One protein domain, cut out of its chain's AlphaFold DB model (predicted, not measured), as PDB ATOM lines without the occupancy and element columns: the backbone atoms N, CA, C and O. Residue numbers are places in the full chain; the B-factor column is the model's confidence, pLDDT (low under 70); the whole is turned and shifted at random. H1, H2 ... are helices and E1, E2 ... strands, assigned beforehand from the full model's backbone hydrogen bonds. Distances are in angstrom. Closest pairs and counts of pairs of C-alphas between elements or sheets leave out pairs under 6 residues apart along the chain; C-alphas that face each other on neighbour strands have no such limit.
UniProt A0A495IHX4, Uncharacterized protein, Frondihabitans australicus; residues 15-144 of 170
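What this domain is: This is residues 15 to 144 of the 170 residues of an uncharacterized protein of Frondihabitans australicus (UniProt A0A495IHX4). One twisted sheet of four strands has two helices, H1 and H2, side by side over one face, while the small helix H3 sits off the sheet. The unnamed residues 39 to 40 pair with E1 at one edge. The 130 printed residues hold three named helices and four named strands, in the order H1 E1 E2 E3 E4 H2 H3; the sheet, E1 - E2 - E3 - E4, is antiparallel. The class is mixed, helices and strands, with 63 residues in named elements, under half; the whole is compact, with a radius of gyration of the C-alphas of 14.2 A and spans of 40 by 34 by 22 A.

How they stand to each other: E1, residues 50 to 55, E2, residues 65 to 71, E3, residues 79 to 85, and E4, residues 102 to 105, form a meander, each strand the antiparallel neighbour of the one before. N 52 and O 68 are 2.8 A apart between E1 and E2, N 67 and O 83 2.8 A between E2 and E3, and N 80 and O 104 2.9 A between E3 and E4, within hydrogen-bond range. H2, residues 111 to 127, is on the sheet at a height of 9.2 A, over E2 and E3; its closest C-alphas to E2 are those of Ala 118 and Ile 68, 6.9 A. H1, residues 15 to 27, is on the same face at a height of 10.2 A, over E1 and only just over E2, with 3 C-alphas falling on E2: two layers, helices on one face of a sheet. H1 and H2 touch, closest at the C-alphas of Phe 19 and Ala 111, 4.8 A, at a shallow tilt of 33 degrees, only just short of steep, the same way. H3, residues 134 to 142, is not on the sheet and is apart from H1 and H2. In H1 and H2 every O i to N i+4 pair is within hydrogen-bond range, in H3 4 of 5.

Where its parts are: H1 begins at C-alpha 15 (41.784, 108.278, 284.710) and measures 18.0 A from first to last C-alpha. H2 measures 24.4 A, E2 19.9 A and E3 18.6 A. H3 ends at C-alpha 142 (12.013, 101.830, 270.979).

The domain as a whole: The C-alphas of Ala 75 and Glu 132 are the two farthest apart, 42.4 A. The printed part has no cut; the links H1 to E1 and E3 to E4 are long. Mean pLDDT of the printed part is 76.6, and 44 residues are under 70, among them 35 to 48, 87 to 96 and 135 to 144.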
ATOM      1  N   ASP A  15      43.055 107.646 285.057       89.31
ATOM      2  CA  ASP A  15      41.784 108.278 284.710       89.31
ATOM      3  C   ASP A  15      40.573 107.552 285.327       89.31
ATOM      4  O   ASP A  15      39.605 108.216 285.697       89.31
ATOM      5  N   GLU A  16      40.621 106.225 285.524       86.62
ATOM      6  CA  GLU A  16      39.542 105.489 286.207       86.62
ATOM      7  C   GLU A  16      39.378 105.949 287.662       86.62
ATOM      8  O   GLU A  16      38.264 106.219 288.119       86.62
ATOM      9  N   ALA A  17      40.497 106.069 288.386       86.69
ATOM     10  CA  ALA A  17      40.502 106.510 289.778       86.69
ATOM     11  C   ALA A  17      40.057 107.974 289.900       86.69
ATOM     12  O   ALA A  17      39.292 108.316 290.803       86.69
ATOM     13  N   GLU A  18      40.494 108.835 288.973       90.69
ATOM     14  CA  GLU A  18      40.048 110.229 288.914       90.69
ATOM     15  C   GLU A  18      38.539 110.322 288.642       90.69
ATOM     16  O   GLU A  18      37.833 111.056 289.336       90.69
ATOM     17  N   PHE A  19      38.030 109.553 287.673       90.50
ATOM     18  CA  PHE A  19      36.610 109.523 287.331       90.50
ATOM     19  C   PHE A  19      35.755 109.086 288.525       90.50
ATOM     20  O   PHE A  19      34.828 109.801 288.905       90.50
ATOM     21  N   LEU A  20      36.079 107.946 289.145       86.81
ATOM     22  CA  LEU A  20      35.318 107.409 290.276       86.81
ATOM     23  C   LEU A  20      35.418 108.307 291.513       86.81
ATOM     24  O   LEU A  20      34.405 108.570 292.162       86.81
ATOM     25  N   GLY A  21      36.603 108.848 291.813       87.12
ATOM     26  CA  GLY A  21      36.796 109.773 292.933       87.12
ATOM     27  C   GLY A  21      36.014 111.080 292.764       87.12
ATOM     28  O   GLY A  21      35.382 111.566 293.710       87.12
ATOM     29  N   ALA A  22      35.995 111.635 291.549       90.50
ATOM     30  CA  ALA A  22      35.189 112.809 291.233       90.50
ATOM     31  C   ALA A  22      33.687 112.492 291.299       90.50
ATOM     32  O   ALA A  22      32.938 113.238 291.930       90.50
ATOM     33  N   LEU A  23      33.249 111.373 290.713       88.25
ATOM     34  CA  LEU A  23      31.849 110.939 290.736       88.25
ATOM     35  C   LEU A  23      31.348 110.754 292.174       88.25
ATOM     36  O   LEU A  23      30.283 111.263 292.516       88.25
ATOM     37  N   ARG A  24      32.148 110.119 293.038       85.12
ATOM     38  CA  ARG A  24      31.876 109.980 294.475       85.12
ATOM     39  C   ARG A  24      31.724 111.332 295.168       85.12
ATOM     40  O   ARG A  24      30.784 111.534 295.933       85.12
ATOM     41  N   SER A  25      32.632 112.263 294.886       86.56
ATOM     42  CA  SER A  25      32.602 113.606 295.477       86.56
ATOM     43  C   SER A  25      31.330 114.367 295.097       86.56
ATOM     44  O   SER A  25      30.748 115.044 295.942       86.56
ATOM     45  N   TYR A  26      30.866 114.232 293.851       87.56
ATOM     46  CA  TYR A  26      29.593 114.815 293.425       87.56
ATOM     47  C   TYR A  26      28.388 114.093 294.038       87.56
ATOM     48  O   TYR A  26      27.451 114.762 294.472       87.56
ATOM     49  N   ALA A  27      28.426 112.761 294.136       82.12
ATOM     50  CA  ALA A  27      27.342 111.971 294.716       82.12
ATOM     51  C   ALA A  27      27.046 112.339 296.175       82.12
ATOM     52  O   ALA A  27      25.888 112.433 296.570       82.12
ATOM     53  N   ALA A  28      28.083 112.668 296.951       79.75
ATOM     54  CA  ALA A  28      27.935 113.150 298.324       79.75
ATOM     55  C   ALA A  28      27.136 114.467 298.449       79.75
ATOM     56  O   ALA A  28      26.717 114.826 299.548       79.75
ATOM     57  N   SER A  29      26.942 115.195 297.344       80.44
ATOM     58  CA  SER A  29      26.188 116.453 297.296       80.44
ATOM     59  C   SER A  29      24.788 116.328 296.688       80.44
ATOM     60  O   SER A  29      24.086 117.335 296.600       80.44
ATOM     61  N   TRP A  30      24.369 115.127 296.273       80.81
ATOM     62  CA  TRP A  30      23.046 114.930 295.683       80.81
ATOM     63  C   TRP A  30      21.932 115.198 296.689       80.81
ATOM     64  O   TRP A  30      21.923 114.680 297.806       80.81
ATOM     65  N   HIS A  31      20.933 115.955 296.250       73.75
ATOM     66  CA  HIS A  31      19.728 116.217 297.034       73.75
ATOM     67  C   HIS A  31      18.663 115.162 296.709       73.75
ATOM     68  O   HIS A  31      17.691 115.446 296.011       73.75
ATOM     69  N   SER A  32      18.870 113.927 297.171       72.94
ATOM     70  CA  SER A  32      17.946 112.803 296.954       72.94
ATOM     71  C   SER A  32      17.877 111.883 298.176       72.94
ATOM     72  O   SER A  32      18.753 111.930 299.037       72.94
ATOM     73  N   ASP A  33      16.870 111.010 298.222       68.69
ATOM     74  CA  ASP A  33      16.739 109.980 299.265       68.69
ATOM     75  C   ASP A  33      17.712 108.794 299.072       68.69
ATOM     76  O   ASP A  33      17.715 107.842 299.859       68.69
ATOM     77  N   VAL A  34      18.552 108.828 298.027       70.94
ATOM     78  CA  VAL A  34      19.603 107.831 297.802       70.94
ATOM     79  C   VAL A  34      20.697 108.006 298.849       70.94
ATOM     80  O   VAL A  34      21.354 109.038 298.949       70.94
ATOM     81  N   VAL A  35      20.913 106.951 299.623       67.38
ATOM     82  CA  VAL A  35      21.972 106.853 300.632       67.38
ATOM     83  C   VAL A  35      23.162 106.056 300.083       67.38
ATOM     84  O   VAL A  35      22.944 105.220 299.209       67.38
ATOM     85  N   PRO A  36      24.394 106.236 300.600       62.50
ATOM     86  CA  PRO A  36      25.579 105.540 300.087       62.50
ATOM     87  C   PRO A  36      25.411 104.018 299.967       62.50
ATOM     88  O   PRO A  36      25.658 103.469 298.901       62.50
ATOM     89  N   LYS A  37      24.850 103.343 300.978       63.78
ATOM     90  CA  LYS A  37      24.487 101.908 300.943       63.78
ATOM     91  C   LYS A  37      23.483 101.482 299.864       63.78
ATOM     92  O   LYS A  37      23.291 100.286 299.658       63.78
ATOM     93  N   ALA A  38      22.763 102.421 299.253       62.84
ATOM     94  CA  ALA A  38      21.895 102.168 298.101       62.84
ATOM     95  C   ALA A  38      22.659 102.319 296.773       62.84
ATOM     96  O   ALA A  38      22.102 102.100 295.708       62.84
ATOM     97  N   THR A  39      23.942 102.667 296.816       60.62
ATOM     98  CA  THR A  39      24.810 102.778 295.645       60.62
ATOM     99  C   THR A  39      25.846 101.665 295.671       60.62
ATOM    100  O   THR A  39      26.416 101.370 296.719       60.62
ATOM    101  N   SER A  40      26.095 101.051 294.519       61.28
ATOM    102  CA  SER A  40      27.057  99.960 294.387       61.28
ATOM    103  C   SER A  40      27.904 100.234 293.158       61.28
ATOM    104  O   SER A  40      27.355 100.434 292.085       61.28
ATOM    105  N   VAL A  41      29.235 100.213 293.238       57.22
ATOM    106  CA  VAL A  41      29.983 100.090 291.977       57.22
ATOM    107  C   VAL A  41      29.991  98.633 291.604       57.22
ATOM    108  O   VAL A  41      30.764  97.835 292.125       57.22
ATOM    109  N   GLU A  42      29.134  98.272 290.670       56.75
ATOM    110  CA  GLU A  42      29.301  97.011 289.979       56.75
ATOM    111  C   GLU A  42      30.359  97.188 288.897       56.75
ATOM    112  O   GLU A  42      30.090  97.467 287.727       56.75
ATOM    113  N   THR A  43      31.613  97.066 289.321       57.75
ATOM    114  CA  THR A  43      32.745  97.134 288.411       57.75
ATOM    115  C   THR A  43      32.843  95.833 287.628       57.75
ATOM    116  O   THR A  43      33.495  94.880 288.055       57.75
ATOM    117  N   LEU A  44      32.181  95.764 286.476       54.78
ATOM    118  CA  LEU A  44      32.145  94.528 285.691       54.78
ATOM    119  C   LEU A  44      33.457  94.219 284.959       54.78
ATOM    120  O   LEU A  44      33.663  93.078 284.550       54.78
ATOM    121  N   SER A  45      34.361  95.186 284.768       55.44
ATOM    122  CA  SER A  45      35.643  94.947 284.091       55.44
ATOM    123  C   SER A  45      36.688  96.010 284.443       55.44
ATOM    124  O   SER A  45      36.467  97.199 284.253       55.44
ATOM    125  N   ALA A  46      37.842  95.575 284.943       56.16
ATOM    126  CA  ALA A  46      39.103  96.314 284.856       56.16
ATOM    127  C   ALA A  46      39.952  95.645 283.755       56.16
ATOM    128  O   ALA A  46      39.835  94.426 283.587       56.16
ATOM    129  N   PRO A  47      40.800  96.366 283.000       60.41
ATOM    130  CA  PRO A  47      41.241  97.748 283.212       60.41
ATOM    131  C   PRO A  47      40.536  98.804 282.340       60.41
ATOM    132  O   PRO A  47      41.093  99.878 282.199       60.41
ATOM    133  N   GLU A  48      39.418  98.467 281.679       69.44
ATOM    134  CA  GLU A  48      38.425  99.384 281.086       69.44
ATOM    135  C   GLU A  48      37.417  98.577 280.238       69.44
ATOM    136  O   GLU A  48      37.772  97.509 279.723       69.44
ATOM    137  N   PRO A  49      36.189  99.074 279.986       77.88
ATOM    138  CA  PRO A  49      35.595 100.325 280.475       77.88
ATOM    139  C   PRO A  49      35.079 100.235 281.922       77.88
ATOM    140  O   PRO A  49      34.689  99.164 282.386       77.88
ATOM    141  N   VAL A  50      35.031 101.380 282.608       83.94
ATOM    142  CA  VAL A  50      34.501 101.509 283.974       83.94
ATOM    143  C   VAL A  50      32.981 101.520 283.936       83.94
ATOM    144  O   VAL A  50      32.394 102.266 283.153       83.94
ATOM    145  N   TYR A  51      32.353 100.754 284.828       83.88
ATOM    146  CA  TYR A  51      30.915 100.817 285.079       83.88
ATOM    147  C   TYR A  51      30.634 101.058 286.559       83.88
ATOM    148  O   TYR A  51      31.314 100.498 287.416       83.88
ATOM    149  N   ALA A  52      29.634 101.889 286.839       83.19
ATOM    150  CA  ALA A  52      29.097 102.149 288.167       83.19
ATOM    151  C   ALA A  52      27.570 102.067 288.127       83.19
ATOM    152  O   ALA A  52      26.960 102.476 287.136       83.19
ATOM    153  N   SER A  53      26.959 101.569 289.202       82.44
ATOM    154  CA  SER A  53      25.509 101.492 289.341       82.44
ATOM    155  C   SER A  53      25.015 102.249 290.577       82.44
ATOM    156  O   SER A  53      25.692 102.429 291.589       82.44
ATOM    157  N   VAL A  54      23.802 102.772 290.492       83.06
ATOM    158  CA  VAL A  54      23.147 103.494 291.581       83.06
ATOM    159  C   VAL A  54      21.752 102.912 291.697       83.06
ATOM    160  O   VAL A  54      20.902 103.189 290.852       83.06
ATOM    161  N   ARG A  55      21.513 102.076 292.713       80.31
ATOM    162  CA  ARG A  55      20.172 101.549 292.964       80.31
ATOM    163  C   ARG A  55      19.321 102.657 293.571       80.31
ATOM    164  O   ARG A  55      19.724 103.343 294.510       80.31
ATOM    165  N   VAL A  56      18.125 102.830 293.031       77.75
ATOM    166  CA  VAL A  56      17.206 103.897 293.411       77.75
ATOM    167  C   VAL A  56      16.159 103.332 294.372       77.75
ATOM    168  O   VAL A  56      15.359 102.479 293.981       77.75
ATOM    169  N   PRO A  57      16.144 103.760 295.649       69.69
ATOM    170  CA  PRO A  57      15.186 103.257 296.624       69.69
ATOM    171  C   PRO A  57      13.738 103.513 296.200       69.69
ATOM    172  O   PRO A  57      13.399 104.588 295.713       69.69
ATOM    173  N   GLY A  58      12.866 102.536 296.447       69.56
ATOM    174  CA  GLY A  58      11.434 102.650 296.158       69.56
ATOM    175  C   GLY A  58      11.036 102.279 294.728       69.56
ATOM    176  O   GLY A  58       9.840 102.216 294.450       69.56
ATOM    177  N   LEU A  59      12.002 101.984 293.854       69.31
ATOM    178  CA  LEU A  59      11.762 101.309 292.582       69.31
ATOM    179  C   LEU A  59      12.029  99.807 292.744       69.31
ATOM    180  O   LEU A  59      12.971  99.403 293.423       69.31
ATOM    181  N   GLU A  60      11.179  98.979 292.140       66.75
ATOM    182  CA  GLU A  60      11.312  97.520 292.110       66.75
ATOM    183  C   GLU A  60      11.167  97.035 290.660       66.75
ATOM    184  O   GLU A  60      10.348  97.564 289.906       66.75
ATOM    185  N   GLY A  61      11.931  96.009 290.270       65.88
ATOM    186  CA  GLY A  61      11.882  95.411 288.930       65.88
ATOM    187  C   GLY A  61      13.129  95.696 288.089       65.88
ATOM    188  O   GLY A  61      14.178  96.034 288.620       65.88
ATOM    189  N   ALA A  62      13.015  95.549 286.766       67.12
ATOM    190  CA  ALA A  62      14.149  95.572 285.829       67.12
ATOM    191  C   ALA A  62      14.764  96.968 285.573       67.12
ATOM    192  O   ALA A  62      15.636  97.101 284.720       67.12
ATOM    193  N   LEU A  63      14.258  98.012 286.239       74.81
ATOM    194  CA  LEU A  63      14.578  99.430 286.008       74.81
ATOM    195  C   LEU A  63      14.735 100.172 287.343       74.81
ATOM    196  O   LEU A  63      14.274 101.299 287.504       74.81
ATOM    197  N   ASP A  64      15.336  99.505 288.327       77.88
ATOM    198  CA  ASP A  64      15.572 100.033 289.673       77.88
ATOM    199  C   ASP A  64      16.953 100.690 289.828       77.88
ATOM    200  O   ASP A  64      17.281 101.214 290.894       77.88
ATOM    201  N   THR A  65      17.774 100.645 288.781       82.75
ATOM    202  CA  THR A  65      19.192 100.983 288.847       82.75
ATOM    203  C   THR A  65      19.582 101.941 287.729       82.75
ATOM    204  O   THR A  65      19.260 101.722 286.565       82.75
ATOM    205  N   LEU A  66      20.316 102.998 288.072       86.56
ATOM    206  CA  LEU A  66      20.989 103.878 287.119       86.56
ATOM    207  C   LEU A  66      22.404 103.364 286.873       86.56
ATOM    208  O   LEU A  66      23.223 103.326 287.789       86.56
ATOM    209  N   TRP A  67      22.695 103.002 285.634       87.38
ATOM    210  CA  TRP A  67      24.016 102.601 285.183       87.38
ATOM    211  C   TRP A  67      24.766 103.770 284.577       87.38
ATOM    212  O   TRP A  67      24.195 104.602 283.878       87.38
ATOM    213  N   ILE A  68      26.070 103.799 284.821       88.88
ATOM    214  CA  ILE A  68      27.020 104.735 284.233       88.88
ATOM    215  C   ILE A  68      28.168 103.898 283.692       88.88
ATOM    216  O   ILE A  68      28.766 103.127 284.434       88.88
ATOM    217  N   GLY A  69      28.489 104.058 282.416       89.00
ATOM    218  CA  GLY A  69      29.650 103.446 281.785       89.00
ATOM    219  C   GLY A  69      30.555 104.508 281.183       89.00
ATOM    220  O   GLY A  69      30.066 105.404 280.494       89.00
ATOM    221  N   ALA A  70      31.862 104.401 281.379       89.94
ATOM    222  CA  ALA A  70      32.835 105.304 280.781       89.94
ATOM    223  C   ALA A  70      34.035 104.536 280.220       89.94
ATOM    224  O   ALA A  70      34.607 103.669 280.879       89.94
ATOM    225  N   ARG A  71      34.446 104.893 279.001       89.69
ATOM    226  CA  ARG A  71      35.758 104.532 278.452       89.69
ATOM    227  C   ARG A  71      36.644 105.762 278.482       89.69
ATOM    228  O   ARG A  71      36.282 106.785 277.892       89.69
ATOM    229  N   LEU A  72      37.774 105.643 279.162       88.56
ATOM    230  CA  LEU A  72      38.660 106.756 279.472       88.56
ATOM    231  C   LEU A  72      40.002 106.631 278.732       88.56
ATOM    232  O   LEU A  72      40.665 107.653 278.558       88.56
ATOM    233  N   ASP A  73      40.312 105.450 278.179       84.75
ATOM    234  CA  ASP A  73      41.558 105.107 277.502       84.75
ATOM    235  C   ASP A  73      41.885 106.144 276.419       84.75
ATOM    236  O   ASP A  73      41.159 106.258 275.420       84.75
ATOM    237  N   PRO A  74      42.996 106.892 276.563       80.88
ATOM    238  CA  PRO A  74      43.370 107.937 275.621       80.88
ATOM    239  C   PRO A  74      43.742 107.398 274.231       80.88
ATOM    240  O   PRO A  74      43.778 108.183 273.271       80.88
ATOM    241  N   ALA A  75      44.028 106.096 274.106       85.31
ATOM    242  CA  ALA A  75      44.284 105.417 272.839       85.31
ATOM    243  C   ALA A  75      42.996 105.089 272.069       85.31
ATOM    244  O   ALA A  75      43.056 104.792 270.873       85.31
ATOM    245  N   GLN A  76      41.832 105.173 272.716       84.62
ATOM    246  CA  GLN A  76      40.539 104.879 272.112       84.62
ATOM    247  C   GLN A  76      39.614 106.105 272.108       84.62
ATOM    248  O   GLN A  76      39.810 107.067 272.854       84.62
ATOM    249  N   PRO A  77      38.586 106.124 271.240       86.00
ATOM    250  CA  PRO A  77      37.538 107.129 271.332       86.00
ATOM    251  C   PRO A  77      36.829 107.036 272.686       86.00
ATOM    252  O   PRO A  77      36.209 106.017 273.000       86.00
ATOM    253  N   GLN A  78      36.905 108.118 273.460       90.19
ATOM    254  CA  GLN A  78      36.201 108.231 274.730       90.19
ATOM    255  C   GLN A  78      34.689 108.226 274.509       90.19
ATOM    256  O   GLN A  78      34.159 108.781 273.532       90.19
ATOM    257  N   TRP A  79      33.991 107.618 275.459       91.75
ATOM    258  CA  TRP A  79      32.546 107.692 275.560       91.75
ATOM    259  C   TRP A  79      32.111 107.636 277.015       91.75
ATOM    260  O   TRP A  79      32.778 107.045 277.862       91.75
ATOM    261  N   LEU A  80      30.958 108.238 277.271       92.00
ATOM    262  CA  LEU A  80      30.227 108.145 278.522       92.00
ATOM    263  C   LEU A  80      28.783 107.791 278.177       92.00
ATOM    264  O   LEU A  80      28.170 108.399 277.294       92.00
ATOM    265  N   ARG A  81      28.277 106.768 278.850       90.94
ATOM    266  CA  ARG A  81      26.919 106.263 278.717       90.94
ATOM    267  C   ARG A  81      26.264 106.234 280.082       90.94
ATOM    268  O   ARG A  81      26.939 105.992 281.079       90.94
ATOM    269  N   GLY A  82      24.961 106.438 280.110       89.12
ATOM    270  CA  GLY A  82      24.157 106.152 281.282       89.12
ATOM    271  C   GLY A  82      22.758 105.739 280.876       89.12
ATOM    272  O   GLY A  82      22.265 106.203 279.852       89.12
ATOM    273  N   SER A  83      22.156 104.838 281.634       87.31
ATOM    274  CA  SER A  83      20.828 104.303 281.346       87.31
ATOM    275  C   SER A  83      20.179 103.754 282.611       87.31
ATOM    276  O   SER A  83      20.855 103.456 283.594       87.31
ATOM    277  N   TRP A  84      18.857 103.597 282.589       83.94
ATOM    278  CA  TRP A  84      18.161 102.777 283.582       83.94
ATOM    279  C   TRP A  84      18.375 101.281 283.300       83.94
ATOM    280  O   TRP A  84      18.575 100.868 282.158       83.94
ATOM    281  N   GLY A  85      18.301 100.433 284.311       79.12
ATOM    282  CA  GLY A  85      18.466  98.995 284.153       79.12
ATOM    283  C   GLY A  85      18.283  98.248 285.461       79.12
ATOM    284  O   GLY A  85      17.774  98.794 286.440       79.12
ATOM    285  N   GLU A  86      18.724  96.997 285.454       75.44
ATOM    286  CA  GLU A  86      18.715  96.115 286.613       75.44
ATOM    287  C   GLU A  86      20.127  96.044 287.200       75.44
ATOM    288  O   GLU A  86      21.123  96.018 286.468       75.44
ATOM    289  N   ALA A  87      20.230  96.000 288.526       68.12
ATOM    290  CA  ALA A  87      21.485  95.663 289.189       68.12
ATOM    291  C   ALA A  87      22.003  94.291 288.707       68.12
ATOM    292  O   ALA A  87      21.236  93.348 288.534       68.12
ATOM    293  N   GLY A  88      23.303  94.149 288.491       64.19
ATOM    294  CA  GLY A  88      23.930  92.941 287.946       64.19
ATOM    295  C   GLY A  88      23.936  92.850 286.422       64.19
ATOM    296  O   GLY A  88      24.615  91.972 285.883       64.19
ATOM    297  N   TYR A  89      23.203  93.718 285.713       65.00
ATOM    298  CA  TYR A  89      23.013  93.604 284.270       65.00
ATOM    299  C   TYR A  89      23.237  94.941 283.550       65.00
ATOM    300  O   TYR A  89      22.355  95.795 283.460       65.00
ATOM    301  N   VAL A  90      24.440  95.102 282.990       62.16
ATOM    302  CA  VAL A  90      24.748  96.170 282.027       62.16
ATOM    303  C   VAL A  90      24.179  95.744 280.678       62.16
ATOM    304  O   VAL A  90      24.871  95.121 279.875       62.16
ATOM    305  N   ASP A  91      22.892  96.010 280.462       56.88
ATOM    306  CA  ASP A  91      22.246  95.722 279.183       56.88
ATOM    307  C   ASP A  91      22.403  96.882 278.200       56.88
ATOM    308  O   ASP A  91      22.064  98.027 278.505       56.88
ATOM    309  N   ASP A  92      22.861  96.572 276.992       51.12
ATOM    310  CA  ASP A  92      22.763  97.433 275.814       51.12
ATOM    311  C   ASP A  92      21.610  97.011 274.877       51.12
ATOM    312  O   ASP A  92      21.350  97.677 273.870       51.12
ATOM    313  N   ALA A  93      20.889  95.928 275.196       42.62
ATOM    314  CA  ALA A  93      19.948  95.281 274.285       42.62
ATOM    315  C   ALA A  93      18.553  95.921 274.222       42.62
ATOM    316  O   ALA A  93      17.744  95.531 273.375       42.62
ATOM    317  N   SER A  94      18.249  96.913 275.064       50.69
ATOM    318  CA  SER A  94      16.916  97.541 275.129       50.69
ATOM    319  C   SER A  94      16.710  98.719 274.163       50.69
ATOM    320  O   SER A  94      15.575  99.163 273.986       50.69
ATOM    321  N   GLY A  95      17.759  99.155 273.456       56.03
ATOM    322  CA  GLY A  95      17.704 100.313 272.559       56.03
ATOM    323  C   GLY A  95      17.839 101.644 273.305       56.03
ATOM    324  O   GLY A  95      17.554 101.734 274.493       56.03
ATOM    325  N   GLU A  96      18.325 102.666 272.601       65.19
ATOM    326  CA  GLU A  96      18.632 103.971 273.198       65.19
ATOM    327  C   GLU A  96      17.383 104.835 273.365       65.19
ATOM    328  O   GLU A  96      16.614 105.021 272.414       65.19
ATOM    329  N   ASP A  97      17.245 105.429 274.544       72.56
ATOM    330  CA  ASP A  97      16.225 106.414 274.856       72.56
ATOM    331  C   ASP A  97      16.848 107.808 275.040       72.56
ATOM    332  O   ASP A  97      17.479 108.072 276.059       72.56
ATOM    333  N   PRO A  98      16.660 108.759 274.111       71.12
ATOM    334  CA  PRO A  98      17.262 110.087 274.226       71.12
ATOM    335  C   PRO A  98      16.705 110.936 275.384       71.12
ATOM    336  O   PRO A  98      17.268 111.989 275.682       71.12
ATOM    337  N   VAL A  99      15.586 110.539 275.996       75.75
ATOM    338  CA  VAL A  99      14.978 111.229 277.142       75.75
ATOM    339  C   VAL A  99      15.594 110.758 278.457       75.75
ATOM    340  O   VAL A  99      15.739 111.563 279.383       75.75
ATOM    341  N   HIS A 100      15.939 109.475 278.546       81.06
ATOM    342  CA  HIS A 100      16.382 108.853 279.794       81.06
ATOM    343  C   HIS A 100      17.864 108.492 279.793       81.06
ATOM    344  O   HIS A 100      18.492 108.524 280.849       81.06
ATOM    345  N   ASP A 101      18.448 108.234 278.629       86.94
ATOM    346  CA  ASP A 101      19.831 107.801 278.506       86.94
ATOM    347  C   ASP A 101      20.790 108.981 278.322       86.94
ATOM    348  O   ASP A 101      20.547 109.960 277.608       86.94
ATOM    349  N   LEU A 102      21.952 108.853 278.949       89.94
ATOM    350  CA  LEU A 102      23.100 109.709 278.722       89.94
ATOM    351  C   LEU A 102      23.942 109.117 277.595       89.94
ATOM    352  O   LEU A 102      24.382 107.971 277.674       89.94
ATOM    353  N   ARG A 103      24.249 109.927 276.580       90.50
ATOM    354  CA  ARG A 103      25.212 109.559 275.541       90.50
ATOM    355  C   ARG A 103      26.150 110.711 275.226       90.50
ATOM    356  O   ARG A 103      25.758 111.733 274.670       90.50
ATOM    357  N   VAL A 104      27.422 110.500 275.523       90.06
ATOM    358  CA  VAL A 104      28.518 111.385 275.138       90.06
ATOM    359  C   VAL A 104      29.536 110.547 274.378       90.06
ATOM    360  O   VAL A 104      30.013 109.526 274.867       90.06
ATOM    361  N   SER A 105      29.864 110.957 273.159       89.31
ATOM    362  CA  SER A 105      30.825 110.259 272.302       89.31
ATOM    363  C   SER A 105      31.505 111.238 271.358       89.31
ATOM    364  O   SER A 105      30.917 112.259 271.008       89.31
ATOM    365  N   GLY A 106      32.722 110.916 270.914       81.56
ATOM    366  CA  GLY A 106      33.450 111.748 269.949       81.56
ATOM    367  C   GLY A 106      34.029 113.034 270.548       81.56
ATOM    368  O   GLY A 106      34.395 113.944 269.811       81.56
ATOM    369  N   VAL A 107      34.125 113.104 271.876       83.81
ATOM    370  CA  VAL A 107      34.772 114.199 272.607       83.81
ATOM    371  C   VAL A 107      36.030 113.684 273.292       83.81
ATOM    372  O   VAL A 107      36.158 112.489 273.544       83.81
ATOM    373  N   ARG A 108      36.951 114.597 273.606       88.81
ATOM    374  CA  ARG A 108      38.082 114.319 274.488       88.81
ATOM    375  C   ARG A 108      37.991 115.248 275.684       88.81
ATOM    376  O   ARG A 108      38.187 116.453 275.537       88.81
ATOM    377  N   LEU A 109      37.637 114.694 276.836       90.81
ATOM    378  CA  LEU A 109      37.430 115.438 278.070       90.81
ATOM    379  C   LEU A 109      38.245 114.805 279.205       90.81
ATOM    380  O   LEU A 109      38.446 113.591 279.201       90.81
ATOM    381  N   PRO A 110      38.694 115.607 280.187       93.31
ATOM    382  CA  PRO A 110      39.268 115.074 281.417       93.31
ATOM    383  C   PRO A 110      38.301 114.121 282.130       93.31
ATOM    384  O   PRO A 110      37.082 114.343 282.095       93.31
ATOM    385  N   ALA A 111      38.837 113.119 282.826       91.94
ATOM    386  CA  ALA A 111      38.057 112.146 283.589       91.94
ATOM    387  C   ALA A 111      37.112 112.829 284.594       91.94
ATOM    388  O   ALA A 111      35.915 112.537 284.607       91.94
ATOM    389  N   ALA A 112      37.590 113.837 285.334       93.19
ATOM    390  CA  ALA A 112      36.748 114.629 286.235       93.19
ATOM    391  C   ALA A 112      35.584 115.362 285.532       93.19
ATOM    392  O   ALA A 112      34.515 115.552 286.121       93.19
ATOM    393  N   SER A 113      35.753 115.771 284.270       94.69
ATOM    394  CA  SER A 113      34.690 116.421 283.492       94.69
ATOM    395  C   SER A 113      33.619 115.422 283.064       94.69
ATOM    396  O   SER A 113      32.431 115.729 283.155       94.69
ATOM    397  N   LEU A 114      34.020 114.218 282.642       93.56
ATOM    398  CA  LEU A 114      33.079 113.132 282.357       93.56
ATOM    399  C   LEU A 114      32.331 112.711 283.627       93.56
ATOM    400  O   LEU A 114      31.113 112.554 283.586       93.56
ATOM    401  N   ALA A 115      33.025 112.628 284.766       93.25
ATOM    402  CA  ALA A 115      32.411 112.339 286.060       93.25
ATOM    403  C   ALA A 115      31.369 113.391 286.457       93.25
ATOM    404  O   ALA A 115      30.293 113.048 286.936       93.25
ATOM    405  N   ARG A 116      31.639 114.679 286.200       94.56
ATOM    406  CA  ARG A 116      30.671 115.757 286.440       94.56
ATOM    407  C   ARG A 116      29.425 115.625 285.567       94.56
ATOM    408  O   ARG A 116      28.318 115.833 286.062       94.56
ATOM    409  N   ILE A 117      29.593 115.298 284.284       94.88
ATOM    410  CA  ILE A 117      28.465 115.071 283.367       94.88
ATOM    411  C   ILE A 117      27.629 113.889 283.862       94.88
ATOM    412  O   ILE A 117      26.413 114.022 283.987       94.88
ATOM    413  N   ALA A 118      28.282 112.775 284.208       92.88
ATOM    414  CA  ALA A 118      27.620 111.596 284.756       92.88
ATOM    415  C   ALA A 118      26.835 111.933 286.029       92.88
ATOM    416  O   ALA A 118      25.641 111.667 286.099       92.88
ATOM    417  N   ALA A 119      27.471 112.596 286.998       90.69
ATOM    418  CA  ALA A 119      26.841 112.968 288.260       90.69
ATOM    419  C   ALA A 119      25.641 113.905 288.076       90.69
ATOM    420  O   ALA A 119      24.639 113.758 288.768       90.69
ATOM    421  N   THR A 120      25.740 114.849 287.135       91.56
ATOM    422  CA  THR A 120      24.645 115.775 286.813       91.56
ATOM    423  C   THR A 120      23.459 115.017 286.224       91.56
ATOM    424  O   THR A 120      22.322 115.263 286.610       91.56
ATOM    425  N   TRP A 121      23.715 114.084 285.303       92.12
ATOM    426  CA  TRP A 121      22.660 113.248 284.738       92.12
ATOM    427  C   TRP A 121      22.011 112.368 285.811       92.12
ATOM    428  O   TRP A 121      20.788 112.346 285.892       92.12
ATOM    429  N   VAL A 122      22.795 111.718 286.683       88.56
ATOM    430  CA  VAL A 122      22.242 110.907 287.783       88.56
ATOM    431  C   VAL A 122      21.337 111.749 288.673       88.56
ATOM    432  O   VAL A 122      20.195 111.368 288.904       88.56
ATOM    433  N   GLU A 123      21.800 112.912 289.129       86.62
ATOM    434  CA  GLU A 123      20.993 113.787 289.982       86.62
ATOM    435  C   GLU A 123      19.679 114.199 289.297       86.62
ATOM    436  O   GLU A 123      18.622 114.165 289.923       86.62
ATOM    437  N   GLN A 124      19.715 114.511 287.997       87.88
ATOM    438  CA  GLN A 124      18.510 114.819 287.219       87.88
ATOM    439  C   GLN A 124      17.536 113.638 287.154       87.88
ATOM    440  O   GLN A 124      16.329 113.843 287.286       87.88
ATOM    441  N   GLN A 125      18.038 112.415 286.969       86.44
ATOM    442  CA  GLN A 125      17.201 111.214 286.966       86.44
ATOM    443  C   GLN A 125      16.598 110.945 288.349       86.44
ATOM    444  O   GLN A 125      15.417 110.628 288.445       86.44
ATOM    445  N   LEU A 126      17.366 111.145 289.425       83.38
ATOM    446  CA  LEU A 126      16.895 110.973 290.804       83.38
ATOM    447  C   LEU A 126      15.845 112.013 291.217       83.38
ATOM    448  O   LEU A 126      14.977 111.722 292.034       83.38
ATOM    449  N   GLN A 127      15.904 113.224 290.661       83.31
ATOM    450  CA  GLN A 127      14.915 114.280 290.909       83.31
ATOM    451  C   GLN A 127      13.664 114.148 290.034       83.31
ATOM    452  O   GLN A 127      12.672 114.855 290.245       83.31
ATOM    453  N   ARG A 128      13.687 113.267 289.030       79.25
ATOM    454  CA  ARG A 128      12.568 113.094 288.113       79.25
ATOM    455  C   ARG A 128      11.440 112.328 288.795       79.25
ATOM    456  O   ARG A 128      11.628 111.276 289.394       79.25
ATOM    457  N   THR A 129      10.220 112.829 288.632       73.94
ATOM    458  CA  THR A 129       9.026 112.041 288.940       73.94
ATOM    459  C   THR A 129       8.785 111.046 287.812       73.94
ATOM    460  O   THR A 129       8.367 111.447 286.727       73.94
ATOM    461  N   LEU A 130       9.038 109.767 288.075       70.06
ATOM    462  CA  LEU A 130       8.713 108.682 287.153       70.06
ATOM    463  C   LEU A 130       7.246 108.274 287.312       70.06
ATOM    464  O   LEU A 130       6.748 108.110 288.430       70.06
ATOM    465  N   ARG A 131       6.541 108.104 286.195       68.62
ATOM    466  CA  ARG A 131       5.210 107.488 286.187       68.62
ATOM    467  C   ARG A 131       5.347 105.970 286.184       68.62
ATOM    468  O   ARG A 131       6.296 105.416 285.634       68.62
ATOM    469  N   GLU A 132       4.367 105.292 286.774       63.19
ATOM    470  CA  GLU A 132       4.276 103.833 286.704       63.19
ATOM    471  C   GLU A 132       4.289 103.383 285.233       63.19
ATOM    472  O   GLU A 132       3.490 103.866 284.430       63.19
ATOM    473  N   GLY A 133       5.225 102.500 284.882       64.19
ATOM    474  CA  GLY A 133       5.391 101.988 283.521       64.19
ATOM    475  C   GLY A 133       6.081 102.929 282.526       64.19
ATOM    476  O   GLY A 133       6.262 102.517 281.390       64.19
ATOM    477  N   GLU A 134       6.510 104.140 282.906       70.00
ATOM    478  CA  GLU A 134       7.166 105.099 281.989       70.00
ATOM    479  C   GLU A 134       8.413 104.504 281.327       70.00
ATOM    480  O   GLU A 134       8.528 104.480 280.104       70.00
ATOM    481  N   LEU A 135       9.305 103.941 282.141       68.62
ATOM    482  CA  LEU A 135      10.554 103.359 281.658       68.62
ATOM    483  C   LEU A 135      10.323 102.047 280.875       68.62
ATOM    484  O   LEU A 135      11.110 101.708 279.992       68.62
ATOM    485  N   ASP A 136       9.229 101.328 281.153       64.69
ATOM    486  CA  ASP A 136       8.822 100.131 280.402       64.69
ATOM    487  C   ASP A 136       8.190 100.490 279.049       64.69
ATOM    488  O   ASP A 136       8.414  99.805 278.047       64.69
ATOM    489  N   ASP A 137       7.366 101.538 279.010       57.75
ATOM    490  CA  ASP A 137       6.618 101.956 277.827       57.75
ATOM    491  C   ASP A 137       7.532 102.615 276.794       57.75
ATOM    492  O   ASP A 137       7.445 102.271 275.610       57.75
ATOM    493  N   ASP A 138       8.458 103.476 277.221       56.09
ATOM    494  CA  ASP A 138       9.409 104.113 276.308       56.09
ATOM    495  C   ASP A 138      10.364 103.072 275.682       56.09
ATOM    496  O   ASP A 138      10.574 103.052 274.463       56.09
ATOM    497  N   ARG A 139      10.802 102.075 276.466       59.31
ATOM    498  CA  ARG A 139      11.602 100.939 275.962       59.31
ATOM    499  C   ARG A 139      10.817 100.008 275.044       59.31
ATOM    500  O   ARG A 139      11.346  99.529 274.040       59.31
ATOM    501  N   ARG A 140       9.524  99.787 275.300       51.69
ATOM    502  CA  ARG A 140       8.636  99.051 274.375       51.69
ATOM    503  C   ARG A 140       8.390  99.805 273.067       51.69
ATOM    504  O   ARG A 140       8.145  99.164 272.040       51.69
ATOM    505  N   LEU A 141       8.430 101.137 273.083       47.59
ATOM    506  CA  LEU A 141       8.262 101.975 271.895       47.59
ATOM    507  C   LEU A 141       9.542 102.044 271.047       47.59
ATOM    508  O   LEU A 141       9.430 101.986 269.820       47.59
ATOM    509  N   GLY A 142      10.728 102.043 271.666       45.62
ATOM    510  CA  GLY A 142      12.013 101.830 270.979       45.62
ATOM    511  C   GLY A 142      12.196 100.392 270.465       45.62
ATOM    512  O   GLY A 142      12.779 100.162 269.404       45.62
ATOM    513  N   GLY A 143      11.603  99.423 271.165       42.84
ATOM    514  CA  GLY A 143      11.692  97.986 270.910       42.84
ATOM    515  C   GLY A 143      10.512  97.357 270.162       42.84
ATOM    516  O   GLY A 143      10.259  96.165 270.345       42.84
ATOM    517  N   ARG A 144       9.774  98.072 269.290       40.56
ATOM    518  CA  ARG A 144       8.754  97.441 268.413       40.56
ATOM    519  C   ARG A 144       9.374  96.538 267.329       40.56
ATOM    520  O   ARG A 144       9.146  96.714 266.134       40.56
TER     521      ARG A 144